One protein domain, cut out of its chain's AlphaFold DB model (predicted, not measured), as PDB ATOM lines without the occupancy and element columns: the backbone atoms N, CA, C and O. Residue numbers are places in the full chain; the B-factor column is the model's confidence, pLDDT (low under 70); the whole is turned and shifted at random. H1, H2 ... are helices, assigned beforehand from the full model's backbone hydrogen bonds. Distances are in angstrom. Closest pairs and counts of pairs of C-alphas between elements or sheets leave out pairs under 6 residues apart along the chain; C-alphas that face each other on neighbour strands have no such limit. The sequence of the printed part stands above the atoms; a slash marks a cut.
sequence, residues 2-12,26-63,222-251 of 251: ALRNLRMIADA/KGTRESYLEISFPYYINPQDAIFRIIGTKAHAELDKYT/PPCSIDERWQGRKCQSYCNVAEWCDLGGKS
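This is residues 2 to 12, 26 to 63 and 222 to 251 of the 251 residues of an uncharacterized protein of Bacteroidetes bacterium ADurb.BinA104 (UniProt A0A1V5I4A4). The longest helix, H4, stretches away as an arm from a loose body of two lobes, its residues 54 to 62 and Thr 63 sticking out. One lobe holds H1, H3 and the first residues of H4; the other holds H2, H5 and long loops from residues 222 to 232 and 238 to 251, with residues 238 to 241 between H2 and H5; residues 37 to 42 bridge the lobes. The printed part has 79 residues with five named helices, H1 to H5 in order along the chain, and no named strand; the class is all helix, with 40 residues in helices. The whole is loose, with a radius of gyration of the C-alphas of 15.0 A and spans of 43 by 29 by 23 A.

Find C-alpha 49 at (-31.208, -27.117, 23.912); from there H4, residues 49 to 62, runs 20.8 A to C-alpha 62 at (-15.720, -13.233, 22.961). Just before it, look at residues 43 to 46 for H3, 4.9 A long. H1 is residues 3 to 10, 10.5 A from C-alpha 3 at (-30.043, -36.474, 11.544) to C-alpha 10. H2 is residues 28 to 36, 12.0 A long. H5, residues 233 to 237, spans 6.6 A and ends at C-alpha 237, (-44.455, -34.598, 30.765).

Begin at H4, which touches H1 with residues 49 to 50 alone; their closest C-alphas, of Ile 9 and Ile 50, are 7.1 A apart. The lines of H1 and H4 are about perpendicular, at 85 degrees. H1 and H3 only just touch, with 3 pairs of C-alphas within 8 A; the closest, of Leu 6 and Pro 43, are 6.7 A apart. H3 and H4 meet only through their link. H2 and H5 are apart, and each touches no helix. In the backbones of H1, H2 and H5 every O i to N i+4 pair is within hydrogen-bond range, in H4 8 of 10 are, and H3 is too short for such a pair.

Look for the two C-alphas farthest apart, those of Thr 63 and Ser 251, at 46.7 A. Residues 13 to 25 are cut out, with 16.3 A from C-alpha 12 to C-alpha 26, and residues 64 to 221 are cut out, with 41.8 A from C-alpha 63 to C-alpha 222. Of the links that are printed whole, H3 to H4 is tight and H2 to H3 is short. The mean pLDDT of the printed part is 90.1, and the model's confidence is low, under 70, at residues 249 to 251.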
ATOM      1  N   ALA A   2     -33.932 -33.507  11.076       92.56
ATOM      2  CA  ALA A   2     -32.681 -33.871  10.399       92.56
ATOM      3  C   ALA A   2     -31.716 -34.638  11.327       92.56
ATOM      4  O   ALA A   2     -31.615 -34.311  12.510       92.56
ATOM      5  N   LEU A   3     -30.955 -35.599  10.783       92.94
ATOM      6  CA  LEU A   3     -30.043 -36.474  11.544       92.94
ATOM      7  C   LEU A   3     -29.004 -35.703  12.375       92.94
ATOM      8  O   LEU A   3     -28.688 -36.105  13.491       92.94
ATOM      9  N   ARG A   4     -28.500 -34.571  11.865       91.81
ATOM     10  CA  ARG A   4     -27.538 -33.726  12.593       91.81
ATOM     11  C   ARG A   4     -28.097 -33.197  13.921       91.81
ATOM     12  O   ARG A   4     -27.361 -33.129  14.897       91.81
ATOM     13  N   ASN A   5     -29.395 -32.885  13.971       90.94
ATOM     14  CA  ASN A   5     -30.038 -32.401  15.192       90.94
ATOM     15  C   ASN A   5     -30.154 -33.539  16.210       90.94
ATOM     16  O   ASN A   5     -29.879 -33.333  17.384       90.94
ATOM     17  N   LEU A   6     -30.505 -34.748  15.752       91.38
ATOM     18  CA  LEU A   6     -30.591 -35.930  16.614       91.38
ATOM     19  C   LEU A   6     -29.233 -36.272  17.231       91.38
ATOM     20  O   LEU A   6     -29.161 -36.495  18.432       91.38
ATOM     21  N   ARG A   7     -28.159 -36.247  16.429       91.06
ATOM     22  CA  ARG A   7     -26.789 -36.483  16.914       91.06
ATOM     23  C   ARG A   7     -26.385 -35.482  17.992       91.06
ATOM     24  O   ARG A   7     -25.859 -35.893  19.010       91.06
ATOM     25  N   MET A   8     -26.675 -34.197  17.790       89.00
ATOM     26  CA  MET A   8     -26.354 -33.166  18.778       89.00
ATOM     27  C   MET A   8     -27.207 -33.275  20.052       89.00
ATOM     28  O   MET A   8     -26.702 -33.047  21.141       89.00
ATOM     29  N   ILE A   9     -28.495 -33.619  19.945       89.31
ATOM     30  CA  ILE A   9     -29.371 -33.804  21.117       89.31
ATOM     31  C   ILE A   9     -28.959 -35.037  21.934       89.31
ATOM     32  O   ILE A   9     -29.058 -35.014  23.160       89.31
ATOM     33  N   ALA A  10     -28.525 -36.099  21.250       87.62
ATOM     34  CA  ALA A  10     -28.052 -37.336  21.864       87.62
ATOM     35  C   ALA A  10     -26.644 -37.214  22.465       87.62
ATOM     36  O   ALA A  10     -26.259 -38.074  23.253       87.62
ATOM     37  N   ASP A  11     -25.888 -36.172  22.105       86.06
ATOM     38  CA  ASP A  11     -24.577 -35.888  22.679       86.06
ATOM     39  C   ASP A  11     -24.745 -35.437  24.136       86.06
ATOM     40  O   ASP A  11     -25.029 -34.277  24.453       86.06
ATOM     41  N   ALA A  12     -24.679 -36.416  25.031       77.50
ATOM     42  CA  ALA A  12     -24.819 -36.244  26.463       77.50
ATOM     43  C   ALA A  12     -23.504 -36.609  27.146       77.50
ATOM     44  O   ALA A  12     -22.839 -37.588  26.804       77.50
ATOM     45  N   LYS A  26     -31.553 -31.021  40.426       95.88
ATOM     46  CA  LYS A  26     -32.634 -31.973  40.138       95.88
ATOM     47  C   LYS A  26     -32.977 -32.802  41.374       95.88
ATOM     48  O   LYS A  26     -32.199 -32.901  42.321       95.88
ATOM     49  N   GLY A  27     -34.107 -33.507  41.327       96.75
ATOM     50  CA  GLY A  27     -34.442 -34.509  42.338       96.75
ATOM     51  C   GLY A  27     -33.385 -35.611  42.435       96.75
ATOM     52  O   GLY A  27     -32.883 -36.089  41.423       96.75
ATOM     53  N   THR A  28     -33.059 -36.058  43.650       98.00
ATOM     54  CA  THR A  28     -32.002 -37.072  43.849       98.00
ATOM     55  C   THR A  28     -32.362 -38.386  43.153       98.00
ATOM     56  O   THR A  28     -31.510 -39.001  42.518       98.00
ATOM     57  N   ARG A  29     -33.644 -38.780  43.196       97.75
ATOM     58  CA  ARG A  29     -34.160 -39.941  42.458       97.75
ATOM     59  C   ARG A  29     -34.044 -39.761  40.946       97.75
ATOM     60  O   ARG A  29     -33.656 -40.703  40.272       97.75
ATOM     61  N   GLU A  30     -34.357 -38.579  40.418       97.31
ATOM     62  CA  GLU A  30     -34.224 -38.286  38.984       97.31
ATOM     63  C   GLU A  30     -32.770 -38.442  38.532       97.31
ATOM     64  O   GLU A  30     -32.506 -39.198  37.604       97.31
ATOM     65  N   SER A  31     -31.825 -37.823  39.244       97.50
ATOM     66  CA  SER A  31     -30.395 -37.934  38.937       97.50
ATOM     67  C   SER A  31     -29.870 -39.365  39.077       97.50
ATOM     68  O   SER A  31     -29.107 -39.817  38.230       97.50
ATOM     69  N   TYR A  32     -30.304 -40.106  40.103       97.94
ATOM     70  CA  TYR A  32     -29.964 -41.523  40.264       97.94
ATOM     71  C   TYR A  32     -30.457 -42.362  39.080       97.94
ATOM     72  O   TYR A  32     -29.700 -43.172  38.544       97.94
ATOM     73  N   LEU A  33     -31.709 -42.166  38.658       97.00
ATOM     74  CA  LEU A  33     -32.306 -42.903  37.547       97.00
ATOM     75  C   LEU A  33     -31.648 -42.545  36.204       97.00
ATOM     76  O   LEU A  33     -31.395 -43.448  35.417       97.00
ATOM     77  N   GLU A  34     -31.308 -41.271  35.973       95.81
ATOM     78  CA  GLU A  34     -30.592 -40.825  34.763       95.81
ATOM     79  C   GLU A  34     -29.197 -41.460  34.637       95.81
ATOM     80  O   GLU A  34     -28.706 -41.644  33.527       95.81
ATOM     81  N   ILE A  35     -28.548 -41.783  35.761       96.38
ATOM     82  CA  ILE A  35     -27.250 -42.476  35.778       96.38
ATOM     83  C   ILE A  35     -27.434 -43.989  35.629       96.38
ATOM     84  O   ILE A  35     -26.638 -44.654  34.968       96.38
ATOM     85  N   SER A  36     -28.455 -44.539  36.286       96.19
ATOM     86  CA  SER A  36     -28.583 -45.982  36.508       96.19
ATOM     87  C   SER A  36     -29.324 -46.711  35.389       96.19
ATOM     88  O   SER A  36     -29.149 -47.919  35.237       96.19
ATOM     89  N   PHE A  37     -30.156 -46.006  34.619       94.62
ATOM     90  CA  PHE A  37     -31.021 -46.609  33.610       94.62
ATOM     91  C   PHE A  37     -30.924 -45.877  32.269       94.62
ATOM     92  O   PHE A  37     -30.807 -44.649  32.239       94.62
ATOM     93  N   PRO A  38     -31.005 -46.604  31.140       92.06
ATOM     94  CA  PRO A  38     -31.158 -45.970  29.841       92.06
ATOM     95  C   PRO A  38     -32.507 -45.254  29.784       92.06
ATOM     96  O   PRO A  38     -33.516 -45.789  30.235       92.06
ATOM     97  N   TYR A  39     -32.537 -44.060  29.205       91.62
ATOM     98  CA  TYR A  39     -33.762 -43.289  29.043       91.62
ATOM     99  C   TYR A  39     -33.772 -42.570  27.701       91.62
ATOM    100  O   TYR A  39     -32.730 -42.363  27.069       91.62
ATOM    101  N   TYR A  40     -34.963 -42.167  27.273       87.25
ATOM    102  CA  TYR A  40     -35.162 -41.511  25.989       87.25
ATOM    103  C   TYR A  40     -35.517 -40.042  26.180       87.25
ATOM    104  O   TYR A  40     -36.385 -39.680  26.970       87.25
ATOM    105  N   ILE A  41     -34.860 -39.183  25.408       87.69
ATOM    106  CA  ILE A  41     -35.201 -37.766  25.320       87.69
ATOM    107  C   ILE A  41     -36.035 -37.582  24.059       87.69
ATOM    108  O   ILE A  41     -35.565 -37.904  22.966       87.69
ATOM    109  N   ASN A  42     -37.239 -37.022  24.187       88.62
ATOM    110  CA  ASN A  42     -38.015 -36.613  23.022       88.62
ATOM    111  C   ASN A  42     -37.261 -35.491  22.279       88.62
ATOM    112  O   ASN A  42     -37.129 -34.383  22.811       88.62
ATOM    113  N   PRO A  43     -36.778 -35.719  21.041       89.56
ATOM    114  CA  PRO A  43     -35.971 -34.721  20.345       89.56
ATOM    115  C   PRO A  43     -36.734 -33.428  20.056       89.56
ATOM    116  O   PRO A  43     -36.114 -32.373  19.946       89.56
ATOM    117  N   GLN A  44     -38.066 -33.489  19.940       90.00
ATOM    118  CA  GLN A  44     -38.890 -32.298  19.721       90.00
ATOM    119  C   GLN A  44     -38.862 -31.362  20.930       90.00
ATOM    120  O   GLN A  44     -38.721 -30.154  20.760       90.00
ATOM    121  N   ASP A  45     -38.898 -31.917  22.140       87.25
ATOM    122  CA  ASP A  45     -38.854 -31.130  23.374       87.25
ATOM    123  C   ASP A  45     -37.436 -30.604  23.647       87.25
ATOM    124  O   ASP A  45     -37.247 -29.518  24.199       87.25
ATOM    125  N   ALA A  46     -36.418 -31.339  23.192       88.88
ATOM    126  CA  ALA A  46     -35.013 -30.994  23.368       88.88
ATOM    127  C   ALA A  46     -34.435 -30.074  22.282       88.88
ATOM    128  O   ALA A  46     -33.302 -29.616  22.434       88.88
ATOM    129  N   ILE A  47     -35.170 -29.766  21.207       90.75
ATOM    130  CA  ILE A  47     -34.622 -29.021  20.061       90.75
ATOM    131  C   ILE A  47     -34.039 -27.661  20.462       90.75
ATOM    132  O   ILE A  47     -33.011 -27.240  19.937       90.75
ATOM    133  N   PHE A  48     -34.647 -26.996  21.446       90.38
ATOM    134  CA  PHE A  48     -34.196 -25.690  21.921       90.38
ATOM    135  C   PHE A  48     -32.930 -25.750  22.782       90.38
ATOM    136  O   PHE A  48     -32.277 -24.719  22.942       90.38
ATOM    137  N   ARG A  49     -32.521 -26.935  23.266       87.69
ATOM    138  CA  ARG A  49     -31.208 -27.117  23.912       87.69
ATOM    139  C   ARG A  49     -30.075 -26.779  22.951       87.69
ATOM    140  O   ARG A  49     -29.069 -26.236  23.383       87.69
ATOM    141  N   ILE A  50     -30.274 -27.024  21.650       90.38
ATOM    142  CA  ILE A  50     -29.289 -26.684  20.621       90.38
ATOM    143  C   ILE A  50     -28.969 -25.192  20.633       90.38
ATOM    144  O   ILE A  50     -27.801 -24.821  20.570       90.38
ATOM    145  N   ILE A  51     -30.002 -24.353  20.741       90.62
ATOM    146  CA  ILE A  51     -29.851 -22.896  20.735       90.62
ATOM    147  C   ILE A  51     -29.076 -22.445  21.970       90.62
ATOM    148  O   ILE A  51     -28.125 -21.691  21.828       90.62
ATOM    149  N   GLY A  52     -29.445 -22.940  23.157       88.62
ATOM    150  CA  GLY A  52     -28.729 -22.624  24.395       88.62
ATOM    151  C   GLY A  52     -27.257 -23.023  24.315       88.62
ATOM    152  O   GLY A  52     -26.388 -22.168  24.404       88.62
ATOM    153  N   THR A  53     -26.968 -24.300  24.044       88.12
ATOM    154  CA  THR A  53     -25.588 -24.811  23.979       88.12
ATOM    155  C   THR A  53     -24.733 -24.091  22.937       88.12
ATOM    156  O   THR A  53     -23.559 -23.842  23.185       88.12
ATOM    157  N   LYS A  54     -25.290 -23.752  21.767       90.88
ATOM    158  CA  LYS A  54     -24.544 -23.005  20.748       90.88
ATOM    159  C   LYS A  54     -24.379 -21.530  21.083       90.88
ATOM    160  O   LYS A  54     -23.373 -20.974  20.674       90.88
ATOM    161  N   ALA A  55     -25.320 -20.922  21.804       90.06
ATOM    162  CA  ALA A  55     -25.156 -19.558  22.286       90.06
ATOM    163  C   ALA A  55     -23.977 -19.466  23.265       90.06
ATOM    164  O   ALA A  55     -23.107 -18.640  23.037       90.06
ATOM    165  N   HIS A  56     -23.890 -20.360  24.262       90.25
ATOM    166  CA  HIS A  56     -22.745 -20.408  25.190       90.25
ATOM    167  C   HIS A  56     -21.412 -20.558  24.448       90.25
ATOM    168  O   HIS A  56     -20.577 -19.665  24.509       90.25
ATOM    169  N   ALA A  57     -21.293 -21.599  23.618       89.88
ATOM    170  CA  ALA A  57     -20.062 -21.876  22.879       89.88
ATOM    171  C   ALA A  57     -19.672 -20.778  21.866       89.88
ATOM    172  O   ALA A  57     -18.535 -20.744  21.399       89.88
ATOM    173  N   GLU A  58     -20.618 -19.939  21.433       93.62
ATOM    174  CA  GLU A  58     -20.317 -18.790  20.577       93.62
ATOM    175  C   GLU A  58     -19.903 -17.574  21.406       93.62
ATOM    176  O   GLU A  58     -18.951 -16.907  21.020       93.62
ATOM    177  N   LEU A  59     -20.582 -17.308  22.527       91.19
ATOM    178  CA  LEU A  59     -20.259 -16.214  23.444       91.19
ATOM    179  C   LEU A  59     -18.880 -16.390  24.080       91.19
ATOM    180  O   LEU A  59     -18.147 -15.415  24.168       91.19
ATOM    181  N   ASP A  60     -18.495 -17.619  24.425       90.56
ATOM    182  CA  ASP A  60     -17.188 -17.920  25.024       90.56
ATOM    183  C   ASP A  60     -16.004 -17.461  24.151       90.56
ATOM    184  O   ASP A  60     -14.960 -17.055  24.651       90.56
ATOM    185  N   LYS A  61     -16.183 -17.403  22.825       92.75
ATOM    186  CA  LYS A  61     -15.164 -16.882  21.891       92.75
ATOM    187  C   LYS A  61     -14.911 -15.380  22.029       92.75
ATOM    188  O   LYS A  61     -13.959 -14.880  21.432       92.75
ATOM    189  N   TYR A  62     -15.800 -14.669  22.714       92.94
ATOM    190  CA  TYR A  62     -15.720 -13.233  22.961       92.94
ATOM    191  C   TYR A  62     -15.268 -12.911  24.391       92.94
ATOM    192  O   TYR A  62     -15.196 -11.734  24.724       92.94
ATOM    193  N   THR A  63     -14.935 -13.921  25.202       91.62
ATOM    194  CA  THR A  63     -14.265 -13.747  26.496       91.62
ATOM    195  C   THR A  63     -12.863 -13.169  26.267       91.62
ATOM    196  O   THR A  63     -12.064 -13.755  25.531       91.62
ATOM    197  N   PRO A 222     -35.687 -41.685  47.831       96.31
ATOM    198  CA  PRO A 222     -37.098 -41.337  48.022       96.31
ATOM    199  C   PRO A 222     -37.650 -40.510  46.845       96.31
ATOM    200  O   PRO A 222     -36.872 -39.977  46.048       96.31
ATOM    201  N   PRO A 223     -38.985 -40.401  46.699       95.50
ATOM    202  CA  PRO A 223     -39.578 -39.564  45.665       95.50
ATOM    203  C   PRO A 223     -39.034 -38.134  45.705       95.50
ATOM    204  O   PRO A 223     -38.822 -37.587  46.786       95.50
ATOM    205  N   CYS A 224     -38.851 -37.521  44.533       96.56
ATOM    206  CA  CYS A 224     -38.500 -36.104  44.451       96.56
ATOM    207  C   CYS A 224     -39.548 -35.263  45.205       96.56
ATOM    208  O   CYS A 224     -40.742 -35.590  45.205       96.56
ATOM    209  N   SER A 225     -39.110 -34.173  45.830       94.69
ATOM    210  CA  SER A 225     -39.978 -33.243  46.557       94.69
ATOM    211  C   SER A 225     -41.075 -32.662  45.658       94.69
ATOM    212  O   SER A 225     -41.062 -32.802  44.433       94.69
ATOM    213  N   ILE A 226     -42.090 -32.039  46.255       92.88
ATOM    214  CA  ILE A 226     -43.184 -31.448  45.477       92.88
ATOM    215  C   ILE A 226     -42.696 -30.328  44.543       92.88
ATOM    216  O   ILE A 226     -43.148 -30.250  43.396       92.88
ATOM    217  N   ASP A 227     -41.715 -29.546  44.994       91.94
ATOM    218  CA  ASP A 227     -41.141 -28.441  44.231       91.94
ATOM    219  C   ASP A 227     -40.241 -28.952  43.105       91.94
ATOM    220  O   ASP A 227     -40.412 -28.543  41.960       91.94
ATOM    221  N   GLU A 228     -39.397 -29.959  43.361       93.94
ATOM    222  CA  GLU A 228     -38.609 -30.632  42.310       93.94
ATOM    223  C   GLU A 228     -39.495 -31.303  41.250       93.94
ATOM    224  O   GLU A 228     -39.079 -31.490  40.106       93.94
ATOM    225  N   ARG A 229     -40.729 -31.672  41.616       93.38
ATOM    226  CA  ARG A 229     -41.731 -32.231  40.698       93.38
ATOM    227  C   ARG A 229     -42.573 -31.171  39.996       93.38
ATOM    228  O   ARG A 229     -43.439 -31.542  39.202       93.38
ATOM    229  N   TRP A 230     -42.363 -29.886  40.275       91.75
ATOM    230  CA  TRP A 230     -43.187 -28.776  39.784       91.75
ATOM    231  C   TRP A 230     -44.674 -29.011  40.051       91.75
ATOM    232  O   TRP A 230     -45.493 -28.996  39.128       91.75
ATOM    233  N   GLN A 231     -45.010 -29.322  41.305       91.56
ATOM    234  CA  GLN A 231     -46.380 -29.660  41.707       91.56
ATOM    235  C   GLN A 231     -46.949 -30.848  40.899       91.56
ATOM    236  O   GLN A 231     -48.124 -30.892  40.547       91.56
ATOM    237  N   GLY A 232     -46.084 -31.808  40.544       91.06
ATOM    238  CA  GLY A 232     -46.411 -33.007  39.762       91.06
ATOM    239  C   GLY A 232     -46.280 -32.846  38.244       91.06
ATOM    240  O   GLY A 232     -46.113 -33.845  37.541       91.06
ATOM    241  N   ARG A 233     -46.268 -31.611  37.726       91.00
ATOM    242  CA  ARG A 233     -46.201 -31.345  36.283       91.00
ATOM    243  C   ARG A 233     -44.947 -31.934  35.637       91.00
ATOM    244  O   ARG A 233     -45.016 -32.423  34.512       91.00
ATOM    245  N   LYS A 234     -43.808 -31.934  36.339       92.38
ATOM    246  CA  LYS A 234     -42.553 -32.489  35.813       92.38
ATOM    247  C   LYS A 234     -42.679 -33.987  35.529       92.38
ATOM    248  O   LYS A 234     -42.301 -34.440  34.454       92.38
ATOM    249  N   CYS A 235     -43.262 -34.742  36.458       92.19
ATOM    250  CA  CYS A 235     -43.446 -36.191  36.333       92.19
ATOM    251  C   CYS A 235     -44.411 -36.587  35.206       92.19
ATOM    252  O   CYS A 235     -44.285 -37.682  34.668       92.19
ATOM    253  N   GLN A 236     -45.352 -35.709  34.850       89.25
ATOM    254  CA  GLN A 236     -46.348 -35.970  33.808       89.25
ATOM    255  C   GLN A 236     -45.782 -35.849  32.391       89.25
ATOM    256  O   GLN A 236     -46.239 -36.552  31.493       89.25
ATOM    257  N   SER A 237     -44.845 -34.923  32.150       86.50
ATOM    258  CA  SER A 237     -44.455 -34.598  30.765       86.50
ATOM    259  C   SER A 237     -43.014 -34.136  30.552       86.50
ATOM    260  O   SER A 237     -42.636 -33.918  29.409       86.50
ATOM    261  N   TYR A 238     -42.206 -33.951  31.602       89.62
ATOM    262  CA  TYR A 238     -40.870 -33.344  31.466       89.62
ATOM    263  C   TYR A 238     -39.730 -34.198  32.034       89.62
ATOM    264  O   TYR A 238     -38.571 -33.968  31.701       89.62
ATOM    265  N   CYS A 239     -40.023 -35.159  32.911       92.81
ATOM    266  CA  CYS A 239     -39.018 -36.036  33.500       92.81
ATOM    267  C   CYS A 239     -38.624 -37.135  32.504       92.81
ATOM    268  O   CYS A 239     -39.430 -38.019  32.213       92.81
ATOM    269  N   ASN A 240     -37.378 -37.114  32.023       91.38
ATOM    270  CA  ASN A 240     -36.896 -38.075  31.020       91.38
ATOM    271  C   ASN A 240     -36.864 -39.526  31.528       91.38
ATOM    272  O   ASN A 240     -36.880 -40.458  30.738       91.38
ATOM    273  N   VAL A 241     -36.829 -39.713  32.847       94.00
ATOM    274  CA  VAL A 241     -36.747 -41.020  33.517       94.00
ATOM    275  C   VAL A 241     -38.069 -41.421  34.169       94.00
ATOM    276  O   VAL A 241     -38.100 -42.270  35.059       94.00
ATOM    277  N   ALA A 242     -39.178 -40.794  33.757       93.00
ATOM    278  CA  ALA A 242     -40.504 -41.087  34.295       93.00
ATOM    279  C   ALA A 242     -40.874 -42.572  34.155       93.00
ATOM    280  O   ALA A 242     -41.482 -43.121  35.066       93.00
ATOM    281  N   GLU A 243     -40.455 -43.234  33.072       91.81
ATOM    282  CA  GLU A 243     -40.708 -44.665  32.842       91.81
ATOM    283  C   GLU A 243     -40.119 -45.580  33.933       91.81
ATOM    284  O   GLU A 243     -40.662 -46.647  34.205       91.81
ATOM    285  N   TRP A 244     -39.053 -45.135  34.605       94.19
ATOM    286  CA  TRP A 244     -38.376 -45.865  35.680       94.19
ATOM    287  C   TRP A 244     -38.847 -45.457  37.080       94.19
ATOM    288  O   TRP A 244     -38.317 -45.932  38.085       94.19
ATOM    289  N   CYS A 245     -39.819 -44.549  37.172       93.56
ATOM    290  CA  CYS A 245     -40.297 -43.986  38.424       93.56
ATOM    291  C   CYS A 245     -41.742 -44.418  38.691       93.56
ATOM    292  O   CYS A 245     -42.622 -44.276  37.850       93.56
ATOM    293  N   ASP A 246     -42.023 -44.848  39.918       90.62
ATOM    294  CA  ASP A 246     -43.357 -45.223  40.407       90.62
ATOM    295  C   ASP A 246     -44.399 -44.086  40.368       90.62
ATOM    296  O   ASP A 246     -45.606 -44.344  40.467       90.62
ATOM    297  N   LEU A 247     -43.928 -42.843  40.230       87.00
ATOM    298  CA  LEU A 247     -44.728 -41.630  40.064       87.00
ATOM    299  C   LEU A 247     -44.803 -41.126  38.615       87.00
ATOM    300  O   LEU A 247     -45.517 -40.157  38.351       87.00
ATOM    301  N   GLY A 248     -44.053 -41.716  37.684       79.06
ATOM    302  CA  GLY A 248     -44.126 -41.357  36.272       79.06
ATOM    303  C   GLY A 248     -45.371 -41.949  35.614       79.06
ATOM    304  O   GLY A 248     -45.768 -43.070  35.918       79.06
ATOM    305  N   GLY A 249     -46.023 -41.185  34.733       64.06
ATOM    306  CA  GLY A 249     -47.117 -41.701  33.898       64.06
ATOM    307  C   GLY A 249     -48.403 -42.129  34.624       64.06
ATOM    308  O   GLY A 249     -49.260 -42.744  33.999       64.06
ATOM    309  N   LYS A 250     -48.577 -41.805  35.913       48.50
ATOM    310  CA  LYS A 250     -49.870 -41.924  36.610       48.50
ATOM    311  C   LYS A 250     -50.598 -40.579  36.569       48.50
ATOM    312  O   LYS A 250     -50.481 -39.777  37.494       48.50
ATOM    313  N   SER A 251     -51.314 -40.331  35.477       41.31
ATOM    314  CA  SER A 251     -52.375 -39.319  35.383       41.31
ATOM    315  C   SER A 251     -53.599 -39.945  34.749       41.31
ATOM    316  O   SER A 251     -53.415 -40.499  33.642       41.31
TER     317      SER A 251